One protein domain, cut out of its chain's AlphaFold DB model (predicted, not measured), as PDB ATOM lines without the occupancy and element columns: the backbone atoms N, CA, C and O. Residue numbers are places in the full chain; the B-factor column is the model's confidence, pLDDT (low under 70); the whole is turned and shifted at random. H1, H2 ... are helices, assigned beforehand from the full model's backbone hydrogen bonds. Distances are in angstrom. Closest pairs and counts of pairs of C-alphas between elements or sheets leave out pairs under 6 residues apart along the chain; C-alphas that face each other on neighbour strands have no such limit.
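What this domain is: This is residues 3 to 63 of the 64 residues of the protein "DUF2132 domain-containing protein" of Acinetobacter ursingii (UniProt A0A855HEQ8). One long helix, H5, makes the longest axis, and four shorter helices form an arch from its start back to its middle. H4 makes a corner with the start of H5, H3 and H2 follow round the arch away from H5, and H1 closes the ring by packing on the middle of H5, whose last turns run on past H1. The printed part has 61 residues with five named helices, H1 to H5 in that order along the chain, and no named strand; its class is all helix. It is compact, with a radius of gyration of the C-alphas of 11.4 A, and its elongated outline spans 34 by 21 by 17 A.

How they stand to each other: H5, residues 42 to 61, touches H1, residues 3 to 10, with its residues 48 to 55 alone. The closest C-alphas of the two are those of Leu 6 and Tyr 52, 6.6 A apart, and the helices run the same way at a steep tilt of 52 degrees. H4, residues 31 to 40, and H5 only just touch, with 3 pairs of C-alphas within 8 A, and only at the corner by their link; of H5, residues 44 to 45 alone take part. Their closest C-alphas are those of Leu 38 and Arg 45, 4.9 A apart, and they run opposite ways at a steep tilt of 59 degrees. H3, residues 23 to 26, touches H4, the closest C-alphas being those of Cys 24 and Ser 34, 5.7 A apart. H2, residues 13 to 19, touches H3, the closest C-alphas being those of Ser 17 and Phe 25, 5.4 A apart. H1 and H2 touch only at the corner by their link, about perpendicular at 75 degrees, with the C-alphas of Tyr 10 and Leu 16 closest at 5.5 A. H1 and H4 are close but not clearly touching, the C-alphas of Leu 3 and Val 31 being closest at 7.7 A. H3 and H5 are apart; H2 and H5 are only just apart, at 8.5 A. Every O i to N i+4 pair is within hydrogen-bond range in H1, H4 and H5, and 2 of 3 are in H2; H3 is too short for such a pair.

Where its parts are: H5 measures 29.2 A from C-alpha 42 at (37.493, 13.707, 29.187) to C-alpha 61 at (36.893, 25.492, 55.887). H4 has 10 residues and measures 14.4 A. H1 has 8 residues and measures 10.5 A from C-alpha 3 at (37.792, 27.198, 35.213). H2 has 7 residues and H3 has 4.

The domain as a whole: The C-alphas of Thr 40 and Lys 63 are the two farthest apart, at 35.8 A. The printed part has no cut, and the four links between the helices are tight. The mean pLDDT of the printed part is 93.2, and residue 63 alone is under 70.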
ATOM      1  N   LEU A   3      36.447  26.791  35.611       94.75
ATOM      2  CA  LEU A   3      37.792  27.198  35.213       94.75
ATOM      3  C   LEU A   3      38.134  28.595  35.743       94.75
ATOM      4  O   LEU A   3      39.216  28.760  36.292       94.75
ATOM      5  N   ASP A   4      37.223  29.563  35.634       96.31
ATOM      6  CA  ASP A   4      37.463  30.931  36.114       96.31
ATOM      7  C   ASP A   4      37.703  30.945  37.624       96.31
ATOM      8  O   ASP A   4      38.665  31.540  38.088       96.31
ATOM      9  N   GLU A   5      36.910  30.193  38.392       96.19
ATOM     10  CA  GLU A   5      37.105  30.107  39.843       96.19
ATOM     11  C   GLU A   5      38.453  29.501  40.237       96.19
ATOM     12  O   GLU A   5      39.028  29.873  41.263       96.19
ATOM     13  N   LEU A   6      38.943  28.537  39.454       97.06
ATOM     14  CA  LEU A   6      40.261  27.947  39.657       97.06
ATOM     15  C   LEU A   6      41.375  28.921  39.275       97.06
ATOM     16  O   LEU A   6      42.378  28.984  39.983       97.06
ATOM     17  N   LEU A   7      41.202  29.679  38.192       96.50
ATOM     18  CA  LEU A   7      42.138  30.730  37.804       96.50
ATOM     19  C   LEU A   7      42.200  31.810  38.885       96.50
ATOM     20  O   LEU A   7      43.291  32.134  39.336       96.50
ATOM     21  N   ASP A   8      41.063  32.284  39.384       96.69
ATOM     22  CA  ASP A   8      41.019  33.272  40.464       96.69
ATOM     23  C   ASP A   8      41.681  32.745  41.743       96.69
ATOM     24  O   ASP A   8      42.465  33.444  42.382       96.69
ATOM     25  N   TYR A   9      41.415  31.486  42.108       96.44
ATOM     26  CA  TYR A   9      41.973  30.882  43.320       96.44
ATOM     27  C   TYR A   9      43.489  30.657  43.241       96.44
ATOM     28  O   TYR A   9      44.178  30.761  44.256       96.44
ATOM     29  N   TYR A  10      44.012  30.320  42.060       95.94
ATOM     30  CA  TYR A  10      45.432  30.022  41.868       95.94
ATOM     31  C   TYR A  10      46.244  31.176  41.262       95.94
ATOM     32  O   TYR A  10      47.450  31.023  41.106       95.94
ATOM     33  N   GLY A  11      45.638  32.330  40.969       95.50
ATOM     34  CA  GLY A  11      46.348  33.492  40.417       95.50
ATOM     35  C   GLY A  11      46.629  33.387  38.914       95.50
ATOM     36  O   GLY A  11      47.678  33.810  38.440       95.50
ATOM     37  N   GLY A  12      45.698  32.810  38.158       94.81
ATOM     38  CA  GLY A  12      45.765  32.656  36.709       94.81
ATOM     39  C   GLY A  12      46.312  31.302  36.254       94.81
ATOM     40  O   GLY A  12      46.429  30.342  37.019       94.81
ATOM     41  N   PHE A  13      46.616  31.212  34.957       94.88
ATOM     42  CA  PHE A  13      47.035  29.959  34.320       94.88
ATOM     43  C   PHE A  13      48.387  29.455  34.812       94.88
ATOM     44  O   PHE A  13      48.562  28.247  34.933       94.88
ATOM     45  N   GLU A  14      49.309  30.360  35.140       93.19
ATOM     46  CA  GLU A  14      50.612  30.012  35.706       93.19
ATOM     47  C   GLU A  14      50.428  29.203  36.995       93.19
ATOM     48  O   GLU A  14      50.806  28.032  37.054       93.19
ATOM     49  N   GLY A  15      49.715  29.753  37.981       94.94
ATOM     50  CA  GLY A  15      49.450  29.047  39.232       94.94
ATOM     51  C   GLY A  15      48.633  27.765  39.054       94.94
ATOM     52  O   GLY A  15      48.924  26.758  39.706       94.94
ATOM     53  N   LEU A  16      47.659  27.755  38.138       94.94
ATOM     54  CA  LEU A  16      46.874  26.554  37.846       94.94
ATOM     55  C   LEU A  16      47.733  25.438  37.221       94.94
ATOM     56  O   LEU A  16      47.604  24.274  37.610       94.94
ATOM     57  N   SER A  17      48.640  25.782  36.306       93.56
ATOM     58  CA  SER A  17      49.539  24.833  35.635       93.56
ATOM     59  C   SER A  17      50.504  24.141  36.604       93.56
ATOM     60  O   SER A  17      50.781  22.951  36.457       93.56
ATOM     61  N   HIS A  18      50.928  24.834  37.667       93.56
ATOM     62  CA  HIS A  18      51.724  24.240  38.744       93.56
ATOM     63  C   HIS A  18      50.944  23.221  39.585       93.56
ATOM     64  O   HIS A  18      51.550  22.386  40.260       93.56
ATOM     65  N   LYS A  19      49.608  23.289  39.595       94.25
ATOM     66  CA  LYS A  19      48.758  22.351  40.346       94.25
ATOM     67  C   LYS A  19      48.350  21.151  39.521       94.25
ATOM     68  O   LYS A  19      48.277  20.043  40.050       94.25
ATOM     69  N   ILE A  20      48.074  21.369  38.244       91.00
ATOM     70  CA  ILE A  20      47.688  20.314  37.322       91.00
ATOM     71  C   ILE A  20      48.485  20.451  36.037       91.00
ATOM     72  O   ILE A  20      48.288  21.366  35.247       91.00
ATOM     73  N   GLU A  21      49.354  19.471  35.809       87.12
ATOM     74  CA  GLU A  21      50.109  19.354  34.569       87.12
ATOM     75  C   GLU A  21      49.154  18.957  33.432       87.12
ATOM     76  O   GLU A  21      48.909  17.780  33.152       87.12
ATOM     77  N   ILE A  22      48.517  19.966  32.841       89.81
ATOM     78  CA  ILE A  22      47.676  19.859  31.655       89.81
ATOM     79  C   ILE A  22      48.254  20.822  30.630       89.81
ATOM     80  O   ILE A  22      48.309  22.031  30.842       89.81
ATOM     81  N   ARG A  23      48.650  20.272  29.481       87.44
ATOM     82  CA  ARG A  23      49.378  20.998  28.435       87.44
ATOM     83  C   ARG A  23      48.708  22.311  28.008       87.44
ATOM     84  O   ARG A  23      49.415  23.272  27.728       87.44
ATOM     85  N   CYS A  24      47.372  22.367  27.971       89.88
ATOM     86  CA  CYS A  24      46.636  23.566  27.548       89.88
ATOM     87  C   CYS A  24      46.698  24.737  28.544       89.88
ATOM     88  O   CYS A  24      46.293  25.836  28.182       89.88
ATOM     89  N   PHE A  25      47.188  24.525  29.768       92.62
ATOM     90  CA  PHE A  25      47.449  25.601  30.728       92.62
ATOM     91  C   PHE A  25      48.894  26.108  30.672       92.62
ATOM     92  O   PHE A  25      49.157  27.212  31.131       92.62
ATOM     93  N   CYS A  26      49.811  25.336  30.080       89.00
ATOM     94  CA  CYS A  26      51.226  25.701  29.980       89.00
ATOM     95  C   CYS A  26      51.579  26.400  28.656       89.00
ATOM     96  O   CYS A  26      52.528  27.175  28.609       89.00
ATOM     97  N   ILE A  27      50.870  26.090  27.564       87.25
ATOM     98  CA  ILE A  27      51.205  26.562  26.209       87.25
ATOM     99  C   ILE A  27      50.039  27.376  25.653       87.25
ATOM    100  O   ILE A  27      48.970  26.812  25.427       87.25
ATOM    101  N   ASP A  28      50.279  28.669  25.408       82.31
ATOM    102  CA  ASP A  28      49.298  29.651  24.912       82.31
ATOM    103  C   ASP A  28      47.928  29.541  25.618       82.31
ATOM    104  O   ASP A  28      46.901  29.198  25.008       82.31
ATOM    105  N   PRO A  29      47.915  29.716  26.955       90.19
ATOM    106  CA  PRO A  29      46.723  29.462  27.731       90.19
ATOM    107  C   PRO A  29      45.656  30.521  27.452       90.19
ATOM    108  O   PRO A  29      45.875  31.725  27.583       90.19
ATOM    109  N   SER A  30      44.456  30.061  27.114       94.75
ATOM    110  CA  SER A  30      43.278  30.914  27.002       94.75
ATOM    111  C   SER A  30      42.044  30.141  27.436       94.75
ATOM    112  O   SER A  30      41.941  28.936  27.203       94.75
ATOM    113  N   VAL A  31      41.049  30.832  27.989       93.62
ATOM    114  CA  VAL A  31      39.791  30.195  28.410       93.62
ATOM    115  C   VAL A  31      39.151  29.427  27.246       93.62
ATOM    116  O   VAL A  31      38.730  28.282  27.397       93.62
ATOM    117  N   LYS A  32      39.155  30.002  26.036       92.81
ATOM    118  CA  LYS A  32      38.565  29.376  24.844       92.81
ATOM    119  C   LYS A  32      39.306  28.101  24.418       92.81
ATOM    120  O   LYS A  32      38.650  27.096  24.122       92.81
ATOM    121  N   SER A  33      40.643  28.122  24.374       91.94
ATOM    122  CA  SER A  33      41.449  26.946  24.003       91.94
ATOM    123  C   SER A  33      41.361  25.853  25.070       91.94
ATOM    124  O   SER A  33      41.162  24.684  24.725       91.94
ATOM    125  N   SER A  34      41.382  26.225  26.353       93.38
ATOM    126  CA  SER A  34      41.204  25.301  27.473       93.38
ATOM    127  C   SER A  34      39.833  24.629  27.452       93.38
ATOM    128  O   SER A  34      39.762  23.405  27.500       93.38
ATOM    129  N   LEU A  35      38.737  25.377  27.294       93.25
ATOM    130  CA  LEU A  35      37.392  24.792  27.244       93.25
ATOM    131  C   LEU A  35      37.215  23.842  26.055       93.25
ATOM    132  O   LEU A  35      36.588  22.791  26.195       93.25
ATOM    133  N   ARG A  36      37.790  24.167  24.889       93.38
ATOM    134  CA  ARG A  36      37.801  23.245  23.743       93.38
ATOM    135  C   ARG A  36      38.561  21.961  24.085       93.38
ATOM    136  O   ARG A  36      38.039  20.876  23.845       93.38
ATOM    137  N   PHE A  37      39.740  22.083  24.691       93.00
ATOM    138  CA  PHE A  37      40.576  20.950  25.090       93.00
ATOM    139  C   PHE A  37      39.884  20.040  26.118       93.00
ATOM    140  O   PHE A  37      39.820  18.825  25.927       93.00
ATOM    141  N   LEU A  38      39.287  20.620  27.164       93.62
ATOM    142  CA  LEU A  38      38.541  19.898  28.207       93.62
ATOM    143  C   LEU A  38      37.244  19.254  27.676       93.62
ATOM    144  O   LEU A  38      36.652  18.388  28.323       93.62
ATOM    145  N   ARG A  39      36.762  19.660  26.495       94.12
ATOM    146  CA  ARG A  39      35.679  18.963  25.781       94.12
ATOM    147  C   ARG A  39      36.164  17.765  24.989       94.12
ATOM    148  O   ARG A  39      35.463  16.763  24.954       94.12
ATOM    149  N   THR A  40      37.342  17.863  24.389       95.44
ATOM    150  CA  THR A  40      37.915  16.786  23.577       95.44
ATOM    151  C   THR A  40      38.612  15.707  24.401       95.44
ATOM    152  O   THR A  40      38.756  14.590  23.920       95.44
ATOM    153  N   ILE A  41      39.053  16.026  25.621       95.00
ATOM    154  CA  ILE A  41      39.847  15.128  26.464       95.00
ATOM    155  C   ILE A  41      39.152  14.947  27.825       95.00
ATOM    156  O   ILE A  41      39.370  15.756  28.731       95.00
ATOM    157  N   PRO A  42      38.312  13.902  27.986       93.62
ATOM    158  CA  PRO A  42      37.493  13.707  29.187       93.62
ATOM    159  C   PRO A  42      38.297  13.609  30.488       93.62
ATOM    160  O   PRO A  42      37.995  14.325  31.437       93.62
ATOM    161  N   TRP A  43      39.389  12.836  30.506       94.62
ATOM    162  CA  TRP A  43      40.222  12.681  31.708       94.62
ATOM    163  C   TRP A  43      40.804  14.018  32.204       94.62
ATOM    164  O   TRP A  43      40.994  14.224  33.401       94.62
ATOM    165  N   ALA A  44      41.077  14.957  31.289       94.50
ATOM    166  CA  ALA A  44      41.593  16.274  31.644       94.50
ATOM    167  C   ALA A  44      40.513  17.113  32.335       94.50
ATOM    168  O   ALA A  44      40.808  17.823  33.296       94.50
ATOM    169  N   ARG A  45      39.255  16.994  31.889       95.50
ATOM    170  CA  ARG A  45      38.108  17.613  32.561       95.50
ATOM    171  C   ARG A  45      37.913  17.045  33.959       95.50
ATOM    172  O   ARG A  45      37.830  17.825  34.899       95.50
ATOM    173  N   GLU A  46      37.907  15.724  34.102       96.06
ATOM    174  CA  GLU A  46      37.741  15.065  35.405       96.06
ATOM    175  C   GLU A  46      38.810  15.524  36.411       96.06
ATOM    176  O   GLU A  46      38.517  15.773  37.583       96.06
ATOM    177  N   LYS A  47      40.051  15.722  35.946       95.38
ATOM    178  CA  LYS A  47      41.146  16.264  36.766       95.38
ATOM    179  C   LYS A  47      40.883  17.708  37.216       95.38
ATOM    180  O   LYS A  47      41.124  18.032  38.378       95.38
ATOM    181  N   VAL A  48      40.366  18.562  36.328       96.38
ATOM    182  CA  VAL A  48      39.971  19.948  36.651       96.38
ATOM    183  C   VAL A  48      38.803  19.972  37.643       96.38
ATOM    184  O   VAL A  48      38.860  20.694  38.636       96.38
ATOM    185  N   GLU A  49      37.774  19.151  37.432       96.81
ATOM    186  CA  GLU A  49      36.617  19.046  38.332       96.81
ATOM    187  C   GLU A  49      37.024  18.533  39.722       96.81
ATOM    188  O   GLU A  49      36.598  19.077  40.743       96.81
ATOM    189  N   SER A  50      37.923  17.549  39.783       96.69
ATOM    190  CA  SER A  50      38.468  17.030  41.044       96.69
ATOM    191  C   SER A  50      39.228  18.104  41.825       96.69
ATOM    192  O   SER A  50      39.051  18.239  43.041       96.69
ATOM    193  N   LEU A  51      40.046  18.905  41.132       97.00
ATOM    194  CA  LEU A  51      40.739  20.043  41.737       97.00
ATOM    195  C   LEU A  51      39.742  21.090  42.250       97.00
ATOM    196  O   LEU A  51      39.906  21.616  43.351       97.00
ATOM    197  N   TYR A  52      38.686  21.357  41.488       97.31
ATOM    198  CA  TYR A  52      37.642  22.295  41.884       97.31
ATOM    199  C   TYR A  52      36.911  21.859  43.158       97.31
ATOM    200  O   TYR A  52      36.765  22.657  44.085       97.31
ATOM    201  N   LEU A  53      36.550  20.577  43.282       97.62
ATOM    202  CA  LEU A  53      35.966  20.039  44.517       97.62
ATOM    203  C   LEU A  53      36.907  20.195  45.720       97.62
ATOM    204  O   LEU A  53      36.453  20.497  46.828       97.62
ATOM    205  N   TYR A  54      38.216  20.011  45.523       96.44
ATOM    206  CA  TYR A  54      39.206  20.279  46.566       96.44
ATOM    207  C   TYR A  54      39.193  21.757  46.983       96.44
ATOM    208  O   TYR A  54      39.099  22.043  48.179       96.44
ATOM    209  N   VAL A  55      39.222  22.688  46.023       96.06
ATOM    210  CA  VAL A  55      39.181  24.137  46.286       96.06
ATOM    211  C   VAL A  55      37.906  24.536  47.027       96.06
ATOM    212  O   VAL A  55      37.984  25.266  48.015       96.06
ATOM    213  N   LEU A  56      36.742  24.006  46.637       96.56
ATOM    214  CA  LEU A  56      35.480  24.256  47.342       96.56
ATOM    215  C   LEU A  56      35.540  23.820  48.810       96.56
ATOM    216  O   LEU A  56      35.106  24.564  49.691       96.56
ATOM    217  N   ARG A  57      36.132  22.653  49.099       96.50
ATOM    218  CA  ARG A  57      36.335  22.197  50.485       96.50
ATOM    219  C   ARG A  57      37.271  23.124  51.260       96.50
ATOM    220  O   ARG A  57      37.012  23.379  52.433       96.50
ATOM    221  N   GLN A  58      38.334  23.638  50.637       95.31
ATOM    222  CA  GLN A  58      39.236  24.597  51.293       95.31
ATOM    223  C   GLN A  58      38.544  25.932  51.574       95.31
ATOM    224  O   GLN A  58      38.677  26.454  52.680       95.31
ATOM    225  N   LYS A  59      37.768  26.460  50.619       93.56
ATOM    226  CA  LYS A  59      36.970  27.682  50.803       93.56
ATOM    227  C   LYS A  59      35.933  27.510  51.923       93.56
ATOM    228  O   LYS A  59      35.751  28.415  52.727       93.56
ATOM    229  N   ALA A  60      35.285  26.344  52.013       93.56
ATOM    230  CA  ALA A  60      34.305  26.055  53.064       93.56
ATOM    231  C   ALA A  60      34.924  26.011  54.471       93.56
ATOM    232  O   ALA A  60      34.302  26.487  55.411       93.56
ATOM    233  N   LYS A  61      36.151  25.493  54.611       91.38
ATOM    234  CA  LYS A  61      36.893  25.492  55.887       91.38
ATOM    235  C   LYS A  61      37.353  26.879  56.336       91.38
ATOM    236  O   LYS A  61      37.614  27.070  57.513       91.38
ATOM    237  N   GLN A  62      37.513  27.806  55.396       82.56
ATOM    238  CA  GLN A  62      37.949  29.179  55.667       82.56
ATOM    239  C   GLN A  62      36.785  30.115  56.021       82.56
ATOM    240  O   GLN A  62      37.024  31.276  56.344       82.56
ATOM    241  N   LYS A  63      35.536  29.634  55.964       64.31
ATOM    242  CA  LYS A  63      34.400  30.377  56.514       64.31
ATOM    243  C   LYS A  63      34.450  30.287  58.049       64.31
ATOM    244  O   LYS A  63      34.593  29.169  58.543       64.31
TER     245      LYS A  63